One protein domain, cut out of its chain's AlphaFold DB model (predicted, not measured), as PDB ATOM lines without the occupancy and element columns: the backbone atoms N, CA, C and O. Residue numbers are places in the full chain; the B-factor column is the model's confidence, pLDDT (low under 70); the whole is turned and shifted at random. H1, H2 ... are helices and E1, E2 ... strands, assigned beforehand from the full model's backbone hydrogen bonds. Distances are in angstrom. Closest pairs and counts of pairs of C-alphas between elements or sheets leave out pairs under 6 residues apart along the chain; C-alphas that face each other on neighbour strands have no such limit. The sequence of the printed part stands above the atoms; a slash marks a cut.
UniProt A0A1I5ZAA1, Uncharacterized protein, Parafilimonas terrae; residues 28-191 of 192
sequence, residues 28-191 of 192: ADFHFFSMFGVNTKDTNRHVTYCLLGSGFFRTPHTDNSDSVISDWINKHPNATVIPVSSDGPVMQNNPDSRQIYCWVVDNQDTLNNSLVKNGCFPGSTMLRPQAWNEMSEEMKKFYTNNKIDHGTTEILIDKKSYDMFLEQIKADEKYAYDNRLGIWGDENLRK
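This is residues 28 to 191 of the 192 residues of an uncharacterized protein of Parafilimonas terrae (UniProt A0A1I5ZAA1). A strongly twisted sheet of five strands makes one side of the body, and a chain of helices, H1 beside H2 and H2 beside the long H5, with short H3 on H5, makes the other; H1 and residues 111 to 113 of H2 pack on the sheet. H4 sits far out on a projecting loop, where residues 134 to 139 and 143 to 148 stick out, and short H6 lies near the last printed residue, off the other helices. The printed part has 164 residues with six named helices and five named strands, in the order E1 E2 E3 H1 E4 E5 H2 H3 H4 H5 H6. The sheet runs E1 E2 E3 E5 E4 and is mixed, and the class is mixed, helices and strands. The whole is compact, with a radius of gyration of the C-alphas of 16.5 A and spans of 43 by 39 by 31 A.

Begin at E1, residues 30 to 33, an edge strand; E2, residues 36 to 39, follows as its antiparallel neighbour in a hairpin, with N 33 and O 36 at 2.8 A. E2 and E3, residues 47 to 50, form the next hairpin, with N 37 and O 49 at 2.8 A; E1, E2 and E3 are a meander, each strand the antiparallel neighbour of the one before. Look next at E5, residues 98 to 106, parallel to E3 at 50 degrees, with N 50 and O 100 at 2.8 A. E4, residues 80 to 87, is the other edge strand, antiparallel to E5 in a hairpin, with N 82 and O 103 at 2.8 A. E4 bends by 57 degrees at residue 84, and its residues 85 to 86 pair antiparallel with residues 154 to 155. H1, residues 65 to 75, is on the sheet, and the two make two layers, a helix on one face of a sheet. H2, residues 111 to 117, only grazes the sheet with residues 111 to 113; the C-alphas of Val 104 and Leu 111 are the closest of E5 and H2, at 5.4 A. H1 and H2 touch at a steep tilt of 51 degrees, opposite ways, with the C-alphas of Trp 72 and Leu 111 closest at 6.6 A. H5, residues 159 to 178, touches H2 with residues 168 to 176 alone, at a steep tilt of 38 degrees, the same way; the closest C-alphas, those of Lys 117 and Asp 172, are 4.4 A apart. H3, residues 123 to 126, touches residues 166 to 173 of H5, with the C-alphas of Gly 123 and Ile 169 closest at 5.7 A. H4, residues 137 to 145, and H6, residues 186 to 189, touch no helix. In H1, H2, H4 and H5 every O i to N i+4 pair is within hydrogen-bond range; H3 and H6 are too short for such a pair.

Find C-alpha 30 at (39.510, -24.036, -25.493), where E1 begins. H1 runs 15.6 A, E4 20.3 A and E5 24.4 A from first to last C-alpha. H4 covers 11.9 A. Find C-alpha 159 at (17.533, -30.853, -36.677); from there H5 runs 28.6 A to C-alpha 178 at (31.107, -15.416, -56.570).

The two C-alphas farthest apart, those of Lys 75 and Asn 145, are 47.7 A apart. The printed part has no cut, and the links E3 to H1 and H4 to H5 are long. Mean pLDDT of the printed part is 92.3, and residues 150 to 151 and 188 to 191 are under 70.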
ATOM      1  N   ALA A  28      36.742 -19.497 -24.247       96.50
ATOM      2  CA  ALA A  28      37.896 -19.200 -23.395       96.50
ATOM      3  C   ALA A  28      38.521 -20.439 -22.722       96.50
ATOM      4  O   ALA A  28      39.674 -20.388 -22.299       96.50
ATOM      5  N   ASP A  29      37.782 -21.548 -22.631       96.69
ATOM      6  CA  ASP A  29      38.273 -22.804 -22.065       96.69
ATOM      7  C   ASP A  29      38.962 -23.687 -23.112       96.69
ATOM      8  O   ASP A  29      39.528 -24.726 -22.769       96.69
ATOM      9  N   PHE A  30      38.956 -23.281 -24.382       97.06
ATOM     10  CA  PHE A  30      39.510 -24.036 -25.493       97.06
ATOM     11  C   PHE A  30      40.809 -23.422 -25.990       97.06
ATOM     12  O   PHE A  30      40.955 -22.209 -26.115       97.06
ATOM     13  N   HIS A  31      41.734 -24.297 -26.365       96.06
ATOM     14  CA  HIS A  31      42.874 -23.933 -27.189       96.06
ATOM     15  C   HIS A  31      42.701 -24.580 -28.560       96.06
ATOM     16  O   HIS A  31      42.694 -25.807 -28.670       96.06
ATOM     17  N   PHE A  32      42.546 -23.748 -29.591       96.56
ATOM     18  CA  PHE A  32      42.508 -24.188 -30.979       96.56
ATOM     19  C   PHE A  32      43.899 -24.115 -31.612       96.56
ATOM     20  O   PHE A  32      44.557 -23.078 -31.567       96.56
ATOM     21  N   PHE A  33      44.320 -25.221 -32.217       94.19
ATOM     22  CA  PHE A  33      45.462 -25.310 -33.114       94.19
ATOM     23  C   PHE A  33      44.944 -25.705 -34.497       94.19
ATOM     24  O   PHE A  33      44.501 -26.839 -34.714       94.19
ATOM     25  N   SER A  34      44.974 -24.749 -35.425       93.50
ATOM     26  CA  SER A  34      44.267 -24.856 -36.700       93.50
ATOM     27  C   SER A  34      42.783 -25.204 -36.478       93.50
ATOM     28  O   SER A  34      42.140 -24.656 -35.582       93.50
ATOM     29  N   MET A  35      42.223 -26.123 -37.264       94.81
ATOM     30  CA  MET A  35      40.823 -26.553 -37.176       94.81
ATOM     31  C   MET A  35      40.482 -27.437 -35.961       94.81
ATOM     32  O   MET A  35      39.322 -27.830 -35.813       94.81
ATOM     33  N   PHE A  36      41.460 -27.771 -35.113       96.19
ATOM     34  CA  PHE A  36      41.282 -28.658 -33.964       96.19
ATOM     35  C   PHE A  36      41.366 -27.892 -32.648       96.19
ATOM     36  O   PHE A  36      42.278 -27.098 -32.442       96.19
ATOM     37  N   GLY A  37      40.437 -28.161 -31.737       96.12
ATOM     38  CA  GLY A  37      40.362 -27.569 -30.408       96.12
ATOM     39  C   GLY A  37      40.461 -28.613 -29.305       96.12
ATOM     40  O   GLY A  37      39.974 -29.735 -29.441       96.12
ATOM     41  N   VAL A  38      41.057 -28.227 -28.182       96.25
ATOM     42  CA  VAL A  38      41.055 -29.016 -26.944       96.25
ATOM     43  C   VAL A  38      40.491 -28.158 -25.823       96.25
ATOM     44  O   VAL A  38      40.951 -27.034 -25.615       96.25
ATOM     45  N   ASN A  39      39.513 -28.692 -25.092       95.75
ATOM     46  CA  ASN A  39      39.027 -28.068 -23.868       95.75
ATOM     47  C   ASN A  39      40.066 -28.276 -22.757       95.75
ATOM     48  O   ASN A  39      40.298 -29.390 -22.294       95.75
ATOM     49  N   THR A  40      40.696 -27.192 -22.327       93.69
ATOM     50  CA  THR A  40      41.762 -27.192 -21.318       93.69
ATOM     51  C   THR A  40      41.269 -27.514 -19.906       93.69
ATOM     52  O   THR A  40      42.082 -27.854 -19.044       93.69
ATOM     53  N   LYS A  41      39.954 -27.436 -19.667       91.44
ATOM     54  CA  LYS A  41      39.313 -27.825 -18.406       91.44
ATOM     55  C   LYS A  41      38.828 -29.273 -18.392       91.44
ATOM     56  O   LYS A  41      38.489 -29.767 -17.318       91.44
ATOM     57  N   ASP A  42      38.781 -29.949 -19.540       88.00
ATOM     58  CA  ASP A  42      38.370 -31.348 -19.586       88.00
ATOM     59  C   ASP A  42      39.475 -32.252 -19.015       88.00
ATOM     60  O   ASP A  42      40.657 -32.157 -19.356       88.00
ATOM     61  N   THR A  43      39.082 -33.145 -18.110       85.12
ATOM     62  CA  THR A  43      39.972 -34.167 -17.553       85.12
ATOM     63  C   THR A  43      40.299 -35.269 -18.562       85.12
ATOM     64  O   THR A  43      41.358 -35.894 -18.460       85.12
ATOM     65  N   ASN A  44      39.436 -35.490 -19.562       85.50
ATOM     66  CA  ASN A  44      39.674 -36.442 -20.634       85.50
ATOM     67  C   ASN A  44      40.471 -35.788 -21.771       85.50
ATOM     68  O   ASN A  44      39.936 -35.168 -22.686       85.50
ATOM     69  N   ARG A  45      41.789 -36.000 -21.756       84.38
ATOM     70  CA  ARG A  45      42.720 -35.452 -22.760       84.38
ATOM     71  C   ARG A  45      42.601 -36.078 -24.155       84.38
ATOM     72  O   ARG A  45      43.387 -35.736 -25.034       84.38
ATOM     73  N   HIS A  46      41.677 -37.015 -24.346       91.06
ATOM     74  CA  HIS A  46      41.474 -37.742 -25.601       91.06
ATOM     75  C   HIS A  46      40.182 -37.335 -26.316       91.06
ATOM     76  O   HIS A  46      39.717 -38.053 -27.204       91.06
ATOM     77  N   VAL A  47      39.609 -36.195 -25.925       94.69
ATOM     78  CA  VAL A  47      38.513 -35.534 -26.629       94.69
ATOM     79  C   VAL A  47      39.085 -34.388 -27.454       94.69
ATOM     80  O   VAL A  47      39.669 -33.448 -26.912       94.69
ATOM     81  N   THR A  48      38.896 -34.458 -28.767       95.50
ATOM     82  CA  THR A  48      39.290 -33.393 -29.696       95.50
ATOM     83  C   THR A  48      38.051 -32.800 -30.335       95.50
ATOM     84  O   THR A  48      37.213 -33.520 -30.873       95.50
ATOM     85  N   TYR A  49      37.959 -31.479 -30.325       96.88
ATOM     86  CA  TYR A  49      36.929 -30.729 -31.023       96.88
ATOM     87  C   TYR A  49      37.430 -30.361 -32.419       96.88
ATOM     88  O   TYR A  49      38.600 -30.041 -32.599       96.88
ATOM     89  N   CYS A  50      36.564 -30.413 -33.421       96.81
ATOM     90  CA  CYS A  50      36.888 -30.099 -34.805       96.81
ATOM     91  C   CYS A  50      35.908 -29.052 -35.335       96.81
ATOM     92  O   CYS A  50      34.702 -29.161 -35.108       96.81
ATOM     93  N   LEU A  51      36.419 -28.066 -36.070       97.38
ATOM     94  CA  LEU A  51      35.595 -27.077 -36.775       97.38
ATOM     95  C   LEU A  51      34.983 -27.635 -38.068       97.38
ATOM     96  O   LEU A  51      34.108 -27.000 -38.651       97.38
ATOM     97  N   LEU A  52      35.427 -28.806 -38.524       96.12
ATOM     98  CA  LEU A  52      34.942 -29.467 -39.733       96.12
ATOM     99  C   LEU A  52      34.235 -30.776 -39.367       96.12
ATOM    100  O   LEU A  52      34.754 -31.568 -38.579       96.12
ATOM    101  N   GLY A  53      33.057 -31.002 -39.946       92.81
ATOM    102  CA  GLY A  53      32.217 -32.163 -39.656       92.81
ATOM    103  C   GLY A  53      32.563 -33.392 -40.489       92.81
ATOM    104  O   GLY A  53      32.526 -34.511 -39.989       92.81
ATOM    105  N   SER A  54      32.944 -33.210 -41.753       87.56
ATOM    106  CA  SER A  54      33.274 -34.319 -42.650       87.56
ATOM    107  C   SER A  54      34.356 -33.940 -43.658       87.56
ATOM    108  O   SER A  54      34.658 -32.769 -43.880       87.56
ATOM    109  N   GLY A  55      35.014 -34.948 -44.242       78.06
ATOM    110  CA  GLY A  55      35.975 -34.761 -45.339       78.06
ATOM    111  C   GLY A  55      37.285 -34.034 -44.992       78.06
ATOM    112  O   GLY A  55      38.128 -33.868 -45.871       78.06
ATOM    113  N   PHE A  56      37.504 -33.643 -43.732       75.94
ATOM    114  CA  PHE A  56      38.611 -32.763 -43.330       75.94
ATOM    115  C   PHE A  56      40.017 -33.324 -43.604       75.94
ATOM    116  O   PHE A  56      40.933 -32.554 -43.869       75.94
ATOM    117  N   PHE A  57      40.205 -34.650 -43.642       74.81
ATOM    118  CA  PHE A  57      41.521 -35.262 -43.904       74.81
ATOM    119  C   PHE A  57      42.097 -34.988 -45.300       74.81
ATOM    120  O   PHE A  57      43.294 -35.172 -45.511       74.81
ATOM    121  N   ARG A  58      41.258 -34.640 -46.282       81.12
ATOM    122  CA  ARG A  58      41.681 -34.457 -47.684       81.12
ATOM    123  C   ARG A  58      41.083 -33.215 -48.325       81.12
ATOM    124  O   ARG A  58      41.104 -33.090 -49.547       81.12
ATOM    125  N   THR A  59      40.507 -32.333 -47.519       85.19
ATOM    126  CA  THR A  59      39.821 -31.172 -48.063       85.19
ATOM    127  C   THR A  59      40.833 -30.112 -48.507       85.19
ATOM    128  O   THR A  59      41.813 -29.868 -47.788       85.19
ATOM    129  N   PRO A  60      40.635 -29.475 -49.675       88.56
ATOM    130  CA  PRO A  60      41.391 -28.281 -50.007       88.56
ATOM    131  C   PRO A  60      41.132 -27.211 -48.946       88.56
ATOM    132  O   PRO A  60      40.006 -27.039 -48.479       88.56
ATOM    133  N   HIS A  61      42.186 -26.497 -48.579       90.88
ATOM    134  CA  HIS A  61      42.094 -25.372 -47.670       90.88
ATOM    135  C   HIS A  61      43.106 -24.302 -48.034       90.88
ATOM    136  O   HIS A  61      44.064 -24.561 -48.764       90.88
ATOM    137  N   THR A  62      42.870 -23.088 -47.555       92.62
ATOM    138  CA  THR A  62      43.797 -21.977 -47.756       92.62
ATOM    139  C   THR A  62      44.870 -21.934 -46.676       92.62
ATOM    140  O   THR A  62      44.609 -22.215 -45.502       92.62
ATOM    141  N   ASP A  63      46.058 -21.462 -47.056       91.12
ATOM    142  CA  ASP A  63      47.193 -21.281 -46.141       91.12
ATOM    143  C   ASP A  63      46.908 -20.261 -45.021       91.12
ATOM    144  O   ASP A  63      47.551 -20.281 -43.977       91.12
ATOM    145  N   ASN A  64      45.937 -19.361 -45.214       92.38
ATOM    146  CA  ASN A  64      45.561 -18.341 -44.229       92.38
ATOM    147  C   ASN A  64      44.426 -18.765 -43.278       92.38
ATOM    148  O   ASN A  64      43.948 -17.928 -42.509       92.38
ATOM    149  N   SER A  65      43.965 -20.016 -43.337       95.50
ATOM    150  CA  SER A  65      42.866 -20.509 -42.495       95.50
ATOM    151  C   SER A  65      43.141 -20.327 -40.996       95.50
ATOM    152  O   SER A  65      42.287 -19.805 -40.282       95.50
ATOM    153  N   ASP A  66      44.358 -20.620 -40.532       96.44
ATOM    154  CA  ASP A  66      44.770 -20.423 -39.133       96.44
ATOM    155  C   ASP A  66      44.704 -18.948 -38.689       96.44
ATOM    156  O   ASP A  66      44.314 -18.640 -37.557       96.44
ATOM    157  N   SER A  67      45.024 -18.011 -39.588       96.94
ATOM    158  CA  SER A  67      44.886 -16.574 -39.318       96.94
ATOM    159  C   SER A  67      43.419 -16.176 -39.172       96.94
ATOM    160  O   SER A  67      43.078 -15.445 -38.251       96.94
ATOM    161  N   VAL A  68      42.528 -16.699 -40.022       97.69
ATOM    162  CA  VAL A  68      41.081 -16.441 -39.907       97.69
ATOM    163  C   VAL A  68      40.531 -16.986 -38.587       97.69
ATOM    164  O   VAL A  68      39.764 -16.295 -37.919       97.69
ATOM    165  N   ILE A  69      40.957 -18.188 -38.182       98.25
ATOM    166  CA  ILE A  69      40.571 -18.804 -36.905       98.25
ATOM    167  C   ILE A  69      41.017 -17.933 -35.730       98.25
ATOM    168  O   ILE A  69      40.194 -17.546 -34.899       98.25
ATOM    169  N   SER A  70      42.305 -17.599 -35.664       97.81
ATOM    170  CA  SER A  70      42.856 -16.822 -34.549       97.81
ATOM    171  C   SER A  70      42.278 -15.404 -34.475       97.81
ATOM    172  O   SER A  70      41.901 -14.957 -33.390       97.81
ATOM    173  N   ASP A  71      42.122 -14.717 -35.609       98.06
ATOM    174  CA  ASP A  71      41.519 -13.383 -35.665       98.06
ATOM    175  C   ASP A  71      40.059 -13.381 -35.209       98.06
ATOM    176  O   ASP A  71      39.638 -12.456 -34.510       98.06
ATOM    177  N   TRP A  72      39.277 -14.389 -35.603       98.38
ATOM    178  CA  TRP A  72      37.887 -14.511 -35.173       98.38
ATOM    179  C   TRP A  72      37.822 -14.790 -33.666       98.38
ATOM    180  O   TRP A  72      37.177 -14.044 -32.936       98.38
ATOM    181  N   ILE A  73      38.578 -15.769 -33.156       98.00
ATOM    182  CA  ILE A  73      38.612 -16.089 -31.716       98.00
ATOM    183  C   ILE A  73      38.957 -14.845 -30.877       98.00
ATOM    184  O   ILE A  73      38.293 -14.567 -29.880       98.00
ATOM    185  N   ASN A  74      39.936 -14.046 -31.313       97.50
ATOM    186  CA  ASN A  74      40.333 -12.814 -30.624       97.50
ATOM    187  C   ASN A  74      39.241 -11.728 -30.625       97.50
ATOM    188  O   ASN A  74      39.158 -10.936 -29.685       97.50
ATOM    189  N   LYS A  75      38.408 -11.667 -31.671       98.00
ATOM    190  CA  LYS A  75      37.294 -10.707 -31.785       98.00
ATOM    191  C   LYS A  75      36.050 -11.139 -31.008       98.00
ATOM    192  O   LYS A  75      35.229 -10.284 -30.686       98.00
ATOM    193  N   HIS A  76      35.942 -12.425 -30.681       97.69
ATOM    194  CA  HIS A  76      34.756 -13.040 -30.090       97.69
ATOM    195  C   HIS A  76      35.061 -13.700 -28.728       97.69
ATOM    196  O   HIS A  76      34.828 -14.896 -28.543       97.69
ATOM    197  N   PRO A  77      35.556 -12.947 -27.721       96.31
ATOM    198  CA  PRO A  77      36.003 -13.520 -26.446       96.31
ATOM    199  C   PRO A  77      34.875 -14.155 -25.616       96.31
ATOM    200  O   PRO A  77      35.143 -14.944 -24.714       96.31
ATOM    201  N   ASN A  78      33.617 -13.811 -25.909       95.44
ATOM    202  CA  ASN A  78      32.437 -14.327 -25.213       95.44
ATOM    203  C   ASN A  78      31.759 -15.488 -25.951       95.44
ATOM    204  O   ASN A  78      30.706 -15.950 -25.507       95.44
ATOM    205  N   ALA A  79      32.337 -15.946 -27.064       97.25
ATOM    206  CA  ALA A  79      31.787 -17.042 -27.838       97.25
ATOM    207  C   ALA A  79      31.692 -18.340 -27.023       97.25
ATOM    208  O   ALA A  79      32.399 -18.569 -26.033       97.25
ATOM    209  N   THR A  80      30.828 -19.227 -27.491       97.31
ATOM    210  CA  THR A  80      30.613 -20.562 -26.936       97.31
ATOM    211  C   THR A  80      30.897 -21.633 -27.975       97.31
ATOM    212  O   THR A  80      30.779 -21.392 -29.175       97.31
ATOM    213  N   VAL A  81      31.245 -22.830 -27.512       97.50
ATOM    214  CA  VAL A  81      31.438 -24.011 -28.354       97.50
ATOM    215  C   VAL A  81      30.203 -24.900 -28.241       97.50
ATOM    216  O   VAL A  81      29.887 -25.392 -27.163       97.50
ATOM    217  N   ILE A  82      29.515 -25.134 -29.353       96.75
ATOM    218  CA  ILE A  82      28.330 -25.990 -29.429       96.75
ATOM    219  C   ILE A  82      28.737 -27.326 -30.062       96.75
ATOM    220  O   ILE A  82      29.076 -27.351 -31.248       96.75
ATOM    221  N   PRO A  83      28.730 -28.443 -29.314       97.00
ATOM    222  CA  PRO A  83      28.900 -29.774 -29.887       97.00
ATOM    223  C   PRO A  83      27.762 -30.092 -30.862       97.00
ATOM    224  O   PRO A  83      26.593 -29.901 -30.544       97.00
ATOM    225  N   VAL A  84      28.102 -30.601 -32.043       97.00
ATOM    226  CA  VAL A  84      27.144 -30.902 -33.120       97.00
ATOM    227  C   VAL A  84      26.976 -32.403 -33.287       97.00
ATOM    228  O   VAL A  84      25.858 -32.916 -33.351       97.00
ATOM    229  N   SER A  85      28.096 -33.115 -33.334       95.88
ATOM    230  CA  SER A  85      28.124 -34.571 -33.326       95.88
ATOM    231  C   SER A  85      29.375 -35.074 -32.628       95.88
ATOM    232  O   SER A  85      30.393 -34.382 -32.591       95.88
ATOM    233  N   SER A  86      29.301 -36.286 -32.093       94.81
ATOM    234  CA  SER A  86      30.420 -36.963 -31.447       94.81
ATOM    235  C   SER A  86      30.629 -38.336 -32.068       94.81
ATOM    236  O   SER A  86      29.697 -39.135 -32.129       94.81
ATOM    237  N   ASP A  87      31.866 -38.612 -32.467       91.88
ATOM    238  CA  ASP A  87      32.310 -39.904 -32.972       91.88
ATOM    239  C   ASP A  87      33.360 -40.512 -32.037       91.88
ATOM    240  O   ASP A  87      34.253 -39.831 -31.526       91.88
ATOM    241  N   GLY A  88      33.285 -41.823 -31.829       88.56
ATOM    242  CA  GLY A  88      34.348 -42.582 -31.185       88.56
ATOM    243  C   GLY A  88      33.941 -44.010 -30.811       88.56
ATOM    244  O   GLY A  88      32.809 -44.409 -31.077       88.56
ATOM    245  N   PRO A  89      34.859 -44.780 -30.198       90.62
ATOM    246  CA  PRO A  89      36.233 -44.391 -29.872       90.62
ATOM    247  C   PRO A  89      37.102 -44.110 -31.106       90.62
ATOM    248  O   PRO A  89      37.037 -44.835 -32.092       90.62
ATOM    249  N   VAL A  90      37.934 -43.064 -31.053       88.62
ATOM    250  CA  VAL A  90      38.870 -42.709 -32.146       88.62
ATOM    251  C   VAL A  90      40.283 -43.271 -31.938       88.62
ATOM    252  O   VAL A  90      41.117 -43.234 -32.838       88.62
ATOM    253  N   MET A  91      40.555 -43.833 -30.758       88.06
ATOM    254  CA  MET A  91      41.800 -44.511 -30.392       88.06
ATOM    255  C   MET A  91      41.508 -45.944 -29.935       88.06
ATOM    256  O   MET A  91      40.720 -46.162 -29.018       88.06
ATOM    257  N   GLN A  92      42.204 -46.931 -30.509       86.19
ATOM    258  CA  GLN A  92      42.009 -48.355 -30.174       86.19
ATOM    259  C   GLN A  92      42.304 -48.685 -28.704       86.19
ATOM    260  O   GLN A  92      41.706 -49.591 -28.134       86.19
ATOM    261  N   ASN A  93      43.242 -47.963 -28.092       90.00
ATOM    262  CA  ASN A  93      43.676 -48.166 -26.712       90.00
ATOM    263  C   ASN A  93      42.954 -47.258 -25.703       90.00
ATOM    264  O   ASN A  93      43.317 -47.279 -24.528       90.00
ATOM    265  N   ASN A  94      41.973 -46.459 -26.135       88.50
ATOM    266  CA  ASN A  94      41.190 -45.621 -25.237       88.50
ATOM    267  C   ASN A  94      39.700 -45.597 -25.643       88.50
ATOM    268  O   ASN A  94      39.334 -44.859 -26.564       88.50
ATOM    269  N   PRO A  95      38.829 -46.348 -24.942       90.00
ATOM    270  CA  PRO A  95      37.402 -46.415 -25.253       90.00
ATOM    271  C   PRO A  95      36.652 -45.095 -25.013       90.00
ATOM    272  O   PRO A  95      35.565 -44.919 -25.561       90.00
ATOM    273  N   ASP A  96      37.234 -44.154 -24.267       90.25
ATOM    274  CA  ASP A  96      36.655 -42.838 -23.967       90.25
ATOM    275  C   ASP A  96      37.165 -41.740 -24.912       90.25
ATOM    276  O   ASP A  96      36.790 -40.576 -24.781       90.25
ATOM    277  N   SER A  97      38.026 -42.084 -25.876       92.88
ATOM    278  CA  SER A  97      38.495 -41.133 -26.888       92.88
ATOM    279  C   SER A  97      37.351 -40.699 -27.802       92.88
ATOM    280  O   SER A  97      36.560 -41.529 -28.250       92.88
ATOM    281  N   ARG A  98      37.241 -39.407 -28.105       93.50
ATOM    282  CA  ARG A  98      36.171 -38.875 -28.959       93.50
ATOM    283  C   ARG A  98      36.704 -37.805 -29.894       93.50
ATOM    284  O   ARG A  98      37.592 -37.033 -29.535       93.50
ATOM    285  N   GLN A  99      36.108 -37.729 -31.073       94.00
ATOM    286  CA  GLN A  99      36.189 -36.565 -31.933       94.00
ATOM    287  C   GLN A  99      34.811 -35.909 -31.999       94.00
ATOM    288  O   GLN A  99      33.827 -36.551 -32.351       94.00
ATOM    289  N   ILE A 100      34.746 -34.628 -31.654       96.06
ATOM    290  CA  ILE A 100      33.507 -33.857 -31.601       96.06
ATOM    291  C   ILE A 100      33.541 -32.817 -32.713       96.06
ATOM    292  O   ILE A 100      34.372 -31.913 -32.692       96.06
ATOM    293  N   TYR A 101      32.631 -32.907 -33.677       97.06
ATOM    294  CA  TYR A 101      32.372 -31.781 -34.569       97.06
ATOM    295  C   TYR A 101      31.632 -30.700 -33.782       97.06
ATOM    296  O   TYR A 101      30.671 -30.998 -33.071       97.06
ATOM    297  N   CYS A 102      32.078 -29.452 -33.888       97.75
ATOM    298  CA  CYS A 102      31.505 -28.344 -33.144       97.75
ATOM    299  C   CYS A 102      31.356 -27.074 -33.978       97.75
ATOM    300  O   CYS A 102      32.071 -26.840 -34.960       97.75
ATOM    301  N   TRP A 103      30.436 -26.233 -33.522       98.06
ATOM    302  CA  TRP A 103      30.345 -24.845 -33.931       98.06
ATOM    303  C   TRP A 103      30.930 -23.945 -32.858       98.06
ATOM    304  O   TRP A 103      30.713 -24.175 -31.670       98.06
ATOM    305  N   VAL A 104      31.632 -22.894 -33.269       98.06
ATOM    306  CA  VAL A 104      32.022 -21.811 -32.359       98.06
ATOM    307  C   VAL A 104      31.165 -20.604 -32.688       98.06
ATOM    308  O   VAL A 104      31.206 -20.115 -33.814       98.06
ATOM    309  N   VAL A 105      30.360 -20.166 -31.724       97.00
ATOM    310  CA  VAL A 105      29.239 -19.248 -31.944       97.00
ATOM    311  C   VAL A 105      29.353 -18.040 -31.030       97.00
ATOM    312  O   VAL A 105      29.532 -18.186 -29.823       97.00
ATOM    313  N   ASP A 106      29.194 -16.851 -31.604       96.31
ATOM    314  CA  ASP A 106      28.977 -15.606 -30.875       96.31
ATOM    315  C   ASP A 106      27.710 -14.930 -31.413       96.31
ATOM    316  O   ASP A 106      27.685 -14.351 -32.502       96.31
ATOM    317  N   ASN A 107      26.625 -15.020 -30.642       90.62
ATOM    318  CA  ASN A 107      25.288 -14.585 -31.044       90.62
ATOM    319  C   ASN A 107      24.801 -15.269 -32.340       90.62
ATOM    320  O   ASN A 107      24.396 -16.427 -32.314       90.62
ATOM    321  N   GLN A 108      24.777 -14.536 -33.457       88.81
ATOM    322  CA  GLN A 108      24.353 -15.031 -34.775       88.81
ATOM    323  C   GLN A 108      25.535 -15.303 -35.713       88.81
ATOM    324  O   GLN A 108      25.312 -15.776 -36.825       88.81
ATOM    325  N   ASP A 109      26.759 -14.980 -35.293       92.56
ATOM    326  CA  ASP A 109      27.962 -15.258 -36.068       92.56
ATOM    327  C   ASP A 109      28.588 -16.576 -35.615       92.56
ATOM    328  O   ASP A 109      28.561 -16.923 -34.429       92.56
ATOM    329  N   THR A 110      29.170 -17.308 -36.561       97.50
ATOM    330  CA  THR A 110      29.923 -18.521 -36.253       97.50
ATOM    331  C   THR A 110      31.269 -18.510 -36.958       97.50
ATOM    332  O   THR A 110      31.404 -18.080 -38.110       97.50
ATOM    333  N   LEU A 111      32.280 -19.050 -36.280       98.50
ATOM    334  CA  LEU A 111      33.591 -19.251 -36.880       98.50
ATOM    335  C   LEU A 111      33.489 -20.150 -38.119       98.50
ATOM    336  O   LEU A 111      34.129 -19.882 -39.130       98.50
ATOM    337  N   ASN A 112      32.657 -21.192 -38.076       98.25
ATOM    338  CA  ASN A 112      32.475 -22.124 -39.187       98.25
ATOM    339  C   ASN A 112      31.935 -21.408 -40.440       98.25
ATOM    340  O   ASN A 112      32.461 -21.613 -41.534       98.25
ATOM    341  N   ASN A 113      30.951 -20.517 -40.280       98.25
ATOM    342  CA  ASN A 113      30.450 -19.653 -41.353       98.25
ATOM    343  C   ASN A 113      31.550 -18.729 -41.878       98.25
ATOM    344  O   ASN A 113      31.785 -18.666 -43.085       98.25
ATOM    345  N   SER A 114      32.289 -18.076 -40.976       98.31
ATOM    346  CA  SER A 114      33.413 -17.211 -41.340       98.31
ATOM    347  C   SER A 114      34.476 -17.944 -42.163       98.31
ATOM    348  O   SER A 114      34.977 -17.394 -43.143       98.31
ATOM    349  N   LEU A 115      34.787 -19.197 -41.833       98.38
ATOM    350  CA  LEU A 115      35.740 -20.008 -42.589       98.38
ATOM    351  C   LEU A 115      35.266 -20.293 -44.017       98.38
ATOM    352  O   LEU A 115      36.035 -20.120 -44.963       98.38
ATOM    353  N   VAL A 116      34.005 -20.686 -44.196       98.12
ATOM    354  CA  VAL A 116      33.447 -20.932 -45.536       98.12
ATOM    355  C   VAL A 116      33.360 -19.631 -46.332       98.12
ATOM    356  O   VAL A 116      33.797 -19.577 -47.480       98.12
ATOM    357  N   LYS A 117      32.879 -18.554 -45.706       98.06
ATOM    358  CA  LYS A 117      32.704 -17.238 -46.330       98.06
ATOM    359  C   LYS A 117      34.012 -16.625 -46.828       98.06
ATOM    360  O   LYS A 117      34.020 -15.950 -47.852       98.06
ATOM    361  N   ASN A 118      35.117 -16.861 -46.118       97.75
ATOM    362  CA  ASN A 118      36.456 -16.431 -46.530       97.75
ATOM    363  C   ASN A 118      37.125 -17.405 -47.519       97.75
ATOM    364  O   ASN A 118      38.276 -17.204 -47.903       97.75
ATOM    365  N   GLY A 119      36.418 -18.457 -47.945       97.00
ATOM    366  CA  GLY A 119      36.932 -19.465 -48.865       97.00
ATOM    367  C   GLY A 119      38.030 -20.335 -48.257       97.00
ATOM    368  O   GLY A 119      38.839 -20.872 -49.007       97.00
ATOM    369  N   CYS A 120      38.092 -20.464 -46.927       97.06
ATOM    370  CA  CYS A 120      39.100 -21.285 -46.257       97.06
ATOM    371  C   CYS A 120      38.847 -22.776 -46.453       97.06
ATOM    372  O   CYS A 120      39.803 -23.528 -46.585       97.06
ATOM    373  N   PHE A 121      37.578 -23.192 -46.483       96.50
ATOM    374  CA  PHE A 121      37.161 -24.579 -46.679       96.50
ATOM    375  C   PHE A 121      35.877 -24.642 -47.524       96.50
ATOM    376  O   PHE A 121      35.079 -23.699 -47.476       96.50
ATOM    377  N   PRO A 122      35.629 -25.743 -48.258       96.06
ATOM    378  CA  PRO A 122      34.341 -25.984 -48.903       96.06
ATOM    379  C   PRO A 122      33.219 -26.129 -47.874       96.06
ATOM    380  O   PRO A 122      33.412 -26.745 -46.821       96.06
ATOM    381  N   GLY A 123      32.016 -25.669 -48.210       96.69
ATOM    382  CA  GLY A 123      30.832 -25.800 -47.361       96.69
ATOM    383  C   GLY A 123      30.469 -27.259 -47.073       96.69
ATOM    384  O   GLY A 123      30.002 -27.586 -45.982       96.69
ATOM    385  N   SER A 124      30.785 -28.172 -47.996       95.38
ATOM    386  CA  SER A 124      30.589 -29.617 -47.817       95.38
ATOM    387  C   SER A 124      31.352 -30.208 -46.625       95.38
ATOM    388  O   SER A 124      30.922 -31.221 -46.078       95.38
ATOM    389  N   THR A 125      32.435 -29.571 -46.170       95.88
ATOM    390  CA  THR A 125      33.179 -30.015 -44.977       95.88
ATOM    391  C   THR A 125      32.476 -29.695 -43.664       95.88
ATOM    392  O   THR A 125      32.801 -30.275 -42.631       95.88
ATOM    393  N   MET A 126      31.485 -28.804 -43.693       96.69
ATOM    394  CA  MET A 126      30.690 -28.405 -42.529       96.69
ATOM    395  C   MET A 126      29.478 -29.322 -42.316       96.69
ATOM    396  O   MET A 126      28.658 -29.089 -41.433       96.69
ATOM    397  N   LEU A 127      29.349 -30.382 -43.120       95.50
ATOM    398  CA  LEU A 127      28.334 -31.406 -42.918       95.50
ATOM    399  C   LEU A 127      28.760 -32.345 -41.788       95.50
ATOM    400  O   LEU A 127      29.851 -32.916 -41.847       95.50
ATOM    401  N   ARG A 128      27.887 -32.548 -40.799       93.56
ATOM    402  CA  ARG A 128      28.065 -33.577 -39.769       93.56
ATOM    403  C   ARG A 128      27.922 -34.986 -40.369       93.56
ATOM    404  O   ARG A 128      27.143 -35.158 -41.315       93.56
ATOM    405  N   PRO A 129      28.584 -36.005 -39.800       89.81
ATOM    406  CA  PRO A 129      28.327 -37.398 -40.141       89.81
ATOM    407  C   PRO A 129      26.872 -37.795 -39.854       89.81
ATOM    408  O   PRO A 129      26.206 -37.245 -38.969       89.81
ATOM    409  N   GLN A 130      26.361 -38.751 -40.628       90.31
ATOM    410  CA  GLN A 130      25.021 -39.295 -40.415       90.31
ATOM    411  C   GLN A 130      25.047 -40.312 -39.276       90.31
ATOM    412  O   GLN A 130      25.916 -41.183 -39.241       90.31
ATOM    413  N   ALA A 131      24.060 -40.249 -38.385       90.62
ATOM    414  CA  ALA A 131      23.846 -41.325 -37.428       90.62
ATOM    415  C   ALA A 131      23.341 -42.587 -38.142       90.62
ATOM    416  O   ALA A 131      22.731 -42.521 -39.211       90.62
ATOM    417  N   TRP A 132      23.548 -43.757 -37.534       89.88
ATOM    418  CA  TRP A 132      23.190 -45.045 -38.141       89.88
ATOM    419  C   TRP A 132      21.721 -45.126 -38.588       89.88
ATOM    420  O   TRP A 132      21.402 -45.688 -39.635       89.88
ATOM    421  N   ASN A 133      20.805 -44.547 -37.811       90.31
ATOM    422  CA  ASN A 133      19.375 -44.506 -38.120       90.31
ATOM    423  C   ASN A 133      19.007 -43.528 -39.252       90.31
ATOM    424  O   ASN A 133      17.908 -43.634 -39.790       90.31
ATOM    425  N   GLU A 134      19.901 -42.611 -39.623       90.56
ATOM    426  CA  GLU A 134      19.735 -41.660 -40.732       90.56
ATOM    427  C   GLU A 134      20.297 -42.199 -42.060       90.56
ATOM    428  O   GLU A 134      20.039 -41.629 -43.122       90.56
ATOM    429  N   MET A 135      21.064 -43.292 -42.019       90.94
ATOM    430  CA  MET A 135      21.695 -43.890 -43.195       90.94
ATOM    431  C   MET A 135      20.730 -44.696 -44.061       90.94
ATOM    432  O   MET A 135      19.830 -45.377 -43.558       90.94
ATOM    433  N   SER A 136      21.003 -44.714 -45.370       93.69
ATOM    434  CA  SER A 136      20.338 -45.636 -46.293       93.69
ATOM    435  C   SER A 136      20.760 -47.089 -46.038       93.69
ATOM    436  O   SER A 136      21.827 -47.370 -45.482       93.69
ATOM    437  N   GLU A 137      19.940 -48.040 -46.482       94.25
ATOM    438  CA  GLU A 137      20.247 -49.467 -46.345       94.25
ATOM    439  C   GLU A 137      21.503 -49.871 -47.131       94.25
ATOM    440  O   GLU A 137      22.247 -50.757 -46.709       94.25
ATOM    441  N   GLU A 138      21.788 -49.207 -48.251       93.50
ATOM    442  CA  GLU A 138      23.010 -49.409 -49.031       93.50
ATOM    443  C   GLU A 138      24.255 -49.000 -48.237       93.50
ATOM    444  O   GLU A 138      25.233 -49.749 -48.214       93.50
ATOM    445  N   MET A 139      24.213 -47.858 -47.539       89.88
ATOM    446  CA  MET A 139      25.320 -47.410 -46.689       89.88
ATOM    447  C   MET A 139      25.529 -48.353 -45.504       89.88
ATOM    448  O   MET A 139      26.653 -48.793 -45.262       89.88
ATOM    449  N   LYS A 140      24.452 -48.749 -44.814       91.44
ATOM    450  CA  LYS A 140      24.535 -49.720 -43.710       91.44
ATOM    451  C   LYS A 140      25.154 -51.040 -44.167       91.44
ATOM    452  O   LYS A 140      26.028 -51.586 -43.488       91.44
ATOM    453  N   LYS A 141      24.746 -51.542 -45.342       92.88
ATOM    454  CA  LYS A 141      25.324 -52.748 -45.956       92.88
ATOM    455  C   LYS A 141      26.798 -52.560 -46.281       92.88
ATOM    456  O   LYS A 141      27.578 -53.469 -46.022       92.88
ATOM    457  N   PHE A 142      27.190 -51.407 -46.814       91.50
ATOM    458  CA  PHE A 142      28.592 -51.104 -47.088       91.50
ATOM    459  C   PHE A 142      29.444 -51.191 -45.814       91.50
ATOM    460  O   PHE A 142      30.430 -51.928 -45.807       91.50
ATOM    461  N   TYR A 143      29.046 -50.525 -44.726       88.75
ATOM    462  CA  TYR A 143      29.783 -50.573 -43.458       88.75
ATOM    463  C   TYR A 143      29.850 -51.991 -42.881       88.75
ATOM    464  O   TYR A 143      30.937 -52.493 -42.583       88.75
ATOM    465  N   THR A 144      28.704 -52.678 -42.836       89.25
ATOM    466  CA  THR A 144      28.599 -54.058 -42.334       89.25
ATOM    467  C   THR A 144      29.491 -55.017 -43.128       89.25
ATOM    468  O   THR A 144      30.260 -55.781 -42.546       89.25
ATOM    469  N   ASN A 145      29.441 -54.961 -44.464       92.81
ATOM    470  CA  ASN A 145      30.181 -55.878 -45.334       92.81
ATOM    471  C   ASN A 145      31.693 -55.644 -45.288       92.81
ATOM    472  O   ASN A 145      32.464 -56.598 -45.383       92.81
ATOM    473  N   ASN A 146      32.121 -54.391 -45.127       88.75
ATOM    474  CA  ASN A 146      33.539 -54.046 -45.053       88.75
ATOM    475  C   ASN A 146      34.111 -54.156 -43.633       88.75
ATOM    476  O   ASN A 146      35.293 -53.879 -43.445       88.75
ATOM    477  N   LYS A 147      33.301 -54.566 -42.640       85.31
ATOM    478  CA  LYS A 147      33.684 -54.603 -41.216       85.31
ATOM    479  C   LYS A 147      34.278 -53.271 -40.748       85.31
ATOM    480  O   LYS A 147      35.183 -53.241 -39.916       85.31
ATOM    481  N   ILE A 148      33.791 -52.183 -41.337       80.56
ATOM    482  CA  ILE A 148      34.146 -50.841 -40.913       80.56
ATOM    483  C   ILE A 148      33.227 -50.564 -39.740       80.56
ATOM    484  O   ILE A 148      32.005 -50.561 -39.902       80.56
ATOM    485  N   ASP A 149      33.827 -50.380 -38.571       72.31
ATOM    486  CA  ASP A 149      33.107 -49.887 -37.410       72.31
ATOM    487  C   ASP A 149      32.616 -48.481 -37.749       72.31
ATOM    488  O   ASP A 149      33.379 -47.511 -37.744       72.31
ATOM    489  N   HIS A 150      31.356 -48.387 -38.170       66.50
ATOM    490  CA  HIS A 150      30.700 -47.104 -38.221       66.50
ATOM    491  C   HIS A 150      30.347 -46.773 -36.783       66.50
ATOM    492  O   HIS A 150      29.313 -47.220 -36.279       66.50
ATOM    493  N   GLY A 151      31.275 -46.054 -36.149       60.81
ATOM    494  CA  GLY A 151      31.219 -45.681 -34.750       60.81
ATOM    495  C   GLY A 151      29.880 -45.065 -34.363       60.81
ATOM    496  O   GLY A 151      29.046 -44.695 -35.195       60.81
ATOM    497  N   THR A 152      29.673 -44.989 -33.058       75.81
ATOM    498  CA  THR A 152      28.465 -44.499 -32.401       75.81
ATOM    499  C   THR A 152      28.308 -42.991 -32.600       75.81
ATOM    500  O   THR A 152      28.406 -42.240 -31.632       75.81
ATOM    501  N   THR A 153      28.117 -42.544 -33.846       90.56
ATOM    502  CA  THR A 153      27.868 -41.143 -34.172       90.56
ATOM    503  C   THR A 153      26.638 -40.704 -33.403       90.56
ATOM    504  O   THR A 153      25.509 -41.115 -33.691       90.56
ATOM    505  N   GLU A 154      26.876 -39.874 -32.404       93.19
ATOM    506  CA  GLU A 154      25.846 -39.266 -31.588       93.19
ATOM    507  C   GLU A 154      25.563 -37.872 -32.133       93.19
ATOM    508  O   GLU A 154      26.487 -37.090 -32.370       93.19
ATOM    509  N   ILE A 155      24.286 -37.556 -32.346       95.12
ATOM    510  CA  ILE A 155      23.860 -36.231 -32.800       95.12
ATOM    511  C   ILE A 155      23.489 -35.408 -31.577       95.12
ATOM    512  O   ILE A 155      22.587 -35.778 -30.829       95.12
ATOM    513  N   LEU A 156      24.190 -34.292 -31.393       95.56
ATOM    514  CA  LEU A 156      24.109 -33.450 -30.196       95.56
ATOM    515  C   LEU A 156      23.351 -32.137 -30.445       95.56
ATOM    516  O   LEU A 156      23.088 -31.385 -29.510       95.56
ATOM    517  N   ILE A 157      22.973 -31.883 -31.699       95.00
ATOM    518  CA  ILE A 157      22.223 -30.705 -32.135       95.00
ATOM    519  C   ILE A 157      20.822 -31.094 -32.608       95.00
ATOM    520  O   ILE A 157      20.612 -32.166 -33.185       95.00
ATOM    521  N   ASP A 158      19.847 -30.207 -32.426       95.00
ATOM    522  CA  ASP A 158      18.526 -30.416 -33.006       95.00
ATOM    523  C   ASP A 158      18.527 -30.195 -34.528       95.00
ATOM    524  O   ASP A 158      19.299 -29.412 -35.095       95.00
ATOM    525  N   LYS A 159      17.611 -30.884 -35.214       94.00
ATOM    526  CA  LYS A 159      17.533 -30.853 -36.677       94.00
ATOM    527  C   LYS A 159      17.274 -29.447 -37.226       94.00
ATOM    528  O   LYS A 159      17.823 -29.104 -38.266       94.00
ATOM    529  N   LYS A 160      16.437 -28.645 -36.565       95.88
ATOM    530  CA  LYS A 160      16.049 -27.326 -37.074       95.88
ATOM    531  C   LYS A 160      17.242 -26.375 -37.047       95.88
ATOM    532  O   LYS A 160      17.493 -25.712 -38.051       95.88
ATOM    533  N   SER A 161      17.984 -26.342 -35.941       95.06
ATOM    534  CA  SER A 161      19.216 -25.553 -35.837       95.06
ATOM    535  C   SER A 161      20.246 -26.002 -36.872       95.06
ATOM    536  O   SER A 161      20.834 -25.174 -37.563       95.06
ATOM    537  N   TYR A 162      20.398 -27.315 -37.058       96.25
ATOM    538  CA  TYR A 162      21.281 -27.870 -38.082       96.25
ATOM    539  C   TYR A 162      20.890 -27.472 -39.510       96.25
ATOM    540  O   TYR A 162      21.727 -26.963 -40.250       96.25
ATOM    541  N   ASP A 163      19.622 -27.625 -39.893       96.62
ATOM    542  CA  ASP A 163      19.142 -27.242 -41.224       96.62
ATOM    543  C   ASP A 163      19.360 -25.740 -41.493       96.62
ATOM    544  O   ASP A 163      19.787 -25.356 -42.580       96.62
ATOM    545  N   MET A 164      19.108 -24.882 -40.497       96.00
ATOM    546  CA  MET A 164      19.320 -23.437 -40.619       96.00
ATOM    547  C   MET A 164      20.794 -23.081 -40.812       96.00
ATOM    548  O   MET A 164      21.112 -22.255 -41.668       96.00
ATOM    549  N   PHE A 165      21.689 -23.720 -40.059       96.75
ATOM    550  CA  PHE A 165      23.129 -23.564 -40.243       96.75
ATOM    551  C   PHE A 165      23.557 -23.968 -41.662       96.75
ATOM    552  O   PHE A 165      24.295 -23.234 -42.316       96.75
ATOM    553  N   LEU A 166      23.035 -25.078 -42.199       97.25
ATOM    554  CA  LEU A 166      23.361 -25.511 -43.562       97.25
ATOM    555  C   LEU A 166      22.945 -24.501 -44.637       97.25
ATOM    556  O   LEU A 166      23.670 -24.329 -45.617       97.25
ATOM    557  N   GLU A 167      21.813 -23.817 -44.474       97.81
ATOM    558  CA  GLU A 167      21.422 -22.752 -45.405       97.81
ATOM    559  C   GLU A 167      22.388 -21.561 -45.356       97.81
ATOM    560  O   GLU A 167      22.720 -20.994 -46.399       97.81
ATOM    561  N   GLN A 168      22.909 -21.220 -44.174       97.44
ATOM    562  CA  GLN A 168      23.938 -20.186 -44.046       97.44
ATOM    563  C   GLN A 168      25.245 -20.612 -44.718       97.44
ATOM    564  O   GLN A 168      25.812 -19.839 -45.484       97.44
ATOM    565  N   ILE A 169      25.677 -21.860 -44.517       98.19
ATOM    566  CA  ILE A 169      26.878 -22.402 -45.161       98.19
ATOM    567  C   ILE A 169      26.770 -22.352 -46.687       98.19
ATOM    568  O   ILE A 169      27.718 -21.938 -47.349       98.19
ATOM    569  N   LYS A 170      25.609 -22.697 -47.257       98.12
ATOM    570  CA  LYS A 170      25.374 -22.569 -48.707       98.12
ATOM    571  C   LYS A 170      25.481 -21.121 -49.180       98.12
ATOM    572  O   LYS A 170      26.061 -20.861 -50.234       98.12
ATOM    573  N   ALA A 171      24.908 -20.180 -48.427       98.25
ATOM    574  CA  ALA A 171      24.963 -18.762 -48.765       98.25
ATOM    575  C   ALA A 171      26.399 -18.213 -48.699       98.25
ATOM    576  O   ALA A 171      26.823 -17.495 -49.607       98.25
ATOM    577  N   ASP A 172      27.158 -18.592 -47.672       98.25
ATOM    578  CA  ASP A 172      28.550 -18.187 -47.481       98.25
ATOM    579  C   ASP A 172      29.485 -18.805 -48.525       98.25
ATOM    580  O   ASP A 172      30.353 -18.113 -49.056       98.25
ATOM    581  N   GLU A 173      29.285 -20.076 -48.882       97.94
ATOM    582  CA  GLU A 173      30.055 -20.733 -49.943       97.94
ATOM    583  C   GLU A 173      29.785 -20.070 -51.290       97.94
ATOM    584  O   GLU A 173      30.718 -19.757 -52.031       97.94
ATOM    585  N   LYS A 174      28.513 -19.770 -51.585       98.00
ATOM    586  CA  LYS A 174      28.149 -19.019 -52.784       98.00
ATOM    587  C   LYS A 174      28.813 -17.643 -52.805       98.00
ATOM    588  O   LYS A 174      29.328 -17.239 -53.845       98.00
ATOM    589  N   TYR A 175      28.823 -16.933 -51.677       98.12
ATOM    590  CA  TYR A 175      29.513 -15.652 -51.569       98.12
ATOM    591  C   TYR A 175      31.012 -15.798 -51.857       98.12
ATOM    592  O   TYR A 175      31.546 -15.050 -52.677       98.12
ATOM    593  N   ALA A 176      31.682 -16.767 -51.231       97.31
ATOM    594  CA  ALA A 176      33.107 -17.006 -51.431       97.31
ATOM    595  C   ALA A 176      33.427 -17.352 -52.892       97.31
ATOM    596  O   ALA A 176      34.390 -16.830 -53.452       97.31
ATOM    597  N   TYR A 177      32.584 -18.169 -53.526       96.56
ATOM    598  CA  TYR A 177      32.696 -18.531 -54.935       96.56
ATOM    599  C   TYR A 177      32.517 -17.324 -55.865       96.56
ATOM    600  O   TYR A 177      33.394 -17.038 -56.681       96.56
ATOM    601  N   ASP A 178      31.420 -16.573 -55.718       96.69
ATOM    602  CA  ASP A 178      31.107 -15.416 -56.570       96.69
ATOM    603  C   ASP A 178      32.186 -14.322 -56.468       96.69
ATOM    604  O   ASP A 178      32.462 -13.620 -57.443       96.69
ATOM    605  N   ASN A 179      32.820 -14.196 -55.297       96.88
ATOM    606  CA  ASN A 179      33.897 -13.239 -55.030       96.88
ATOM    607  C   ASN A 179      35.306 -13.830 -55.215       96.88
ATOM    608  O   ASN A 179      36.286 -13.135 -54.946       96.88
ATOM    609  N   ARG A 180      35.427 -15.082 -55.686       95.50
ATOM    610  CA  ARG A 180      36.701 -15.778 -55.951       95.50
ATOM    611  C   ARG A 180      37.664 -15.770 -54.759       95.50
ATOM    612  O   ARG A 180      38.857 -15.503 -54.902       95.50
ATOM    613  N   LEU A 181      37.139 -16.033 -53.567       95.56
ATOM    614  CA  LEU A 181      37.905 -16.016 -52.323       95.56
ATOM    615  C   LEU A 181      38.556 -17.374 -52.048       95.56
ATOM    616  O   LEU A 181      37.954 -18.426 -52.260       95.56
ATOM    617  N   GLY A 182      39.783 -17.344 -51.526       95.06
ATOM    618  CA  GLY A 182      40.467 -18.521 -50.997       95.06
ATOM    619  C   GLY A 182      40.607 -19.668 -52.002       95.06
ATOM    620  O   GLY A 182      41.183 -19.500 -53.082       95.06
ATOM    621  N   ILE A 183      40.070 -20.842 -51.661       95.06
ATOM    622  CA  ILE A 183      40.085 -22.024 -52.540       95.06
ATOM    623  C   ILE A 183      39.338 -21.801 -53.866       95.06
ATOM    624  O   ILE A 183      39.588 -22.519 -54.830       95.06
ATOM    625  N   TRP A 184      38.469 -20.791 -53.942       94.62
ATOM    626  CA  TRP A 184      37.731 -20.408 -55.151       94.62
ATOM    627  C   TRP A 184      38.457 -19.355 -55.999       94.62
ATOM    628  O   TRP A 184      37.921 -18.901 -57.008       94.62
ATOM    629  N   GLY A 185      39.660 -18.940 -55.595       90.31
ATOM    630  CA  GLY A 185      40.483 -17.999 -56.347       90.31
ATOM    631  C   GLY A 185      40.920 -18.534 -57.715       90.31
ATOM    632  O   GLY A 185      41.075 -19.740 -57.921       90.31
ATOM    633  N   ASP A 186      41.174 -17.617 -58.654       79.19
ATOM    634  CA  ASP A 186      41.483 -17.932 -60.059       79.19
ATOM    635  C   ASP A 186      42.677 -18.887 -60.244       79.19
ATOM    636  O   ASP A 186      42.699 -19.685 -61.181       79.19
ATOM    637  N   GLU A 187      43.673 -18.831 -59.358       73.62
ATOM    638  CA  GLU A 187      44.843 -19.719 -59.407       73.62
ATOM    639  C   GLU A 187      44.504 -21.180 -59.077       73.62
ATOM    640  O   GLU A 187      45.166 -22.095 -59.573       73.62
ATOM    641  N   ASN A 188      43.459 -21.404 -58.280       69.25
ATOM    642  CA  ASN A 188      43.008 -22.731 -57.868       69.25
ATOM    643  C   ASN A 188      42.000 -23.317 -58.863       69.25
ATOM    644  O   ASN A 188      42.064 -24.507 -59.167       69.25
ATOM    645  N   LEU A 189      41.152 -22.478 -59.471       64.06
ATOM    646  CA  LEU A 189      40.199 -22.901 -60.506       64.06
ATOM    647  C   LEU A 189      40.870 -23.401 -61.797       64.06
ATOM    648  O   LEU A 189      40.238 -24.102 -62.574       64.06
ATOM    649  N   ARG A 190      42.141 -23.057 -62.039       58.25
ATOM    650  CA  ARG A 190      42.914 -23.536 -63.203       58.25
ATOM    651  C   ARG A 190      43.590 -24.895 -62.994       58.25
ATOM    652  O   ARG A 190      44.181 -25.416 -63.938       58.25
ATOM    653  N   LYS A 191      43.578 -25.433 -61.771       56.31
ATOM    654  CA  LYS A 191      44.215 -26.717 -61.417       56.31
ATOM    655  C   LYS A 191      43.238 -27.902 -61.436       56.31
ATOM    656  O   LYS A 191      43.662 -29.028 -61.176       56.31
TER     657      LYS A 191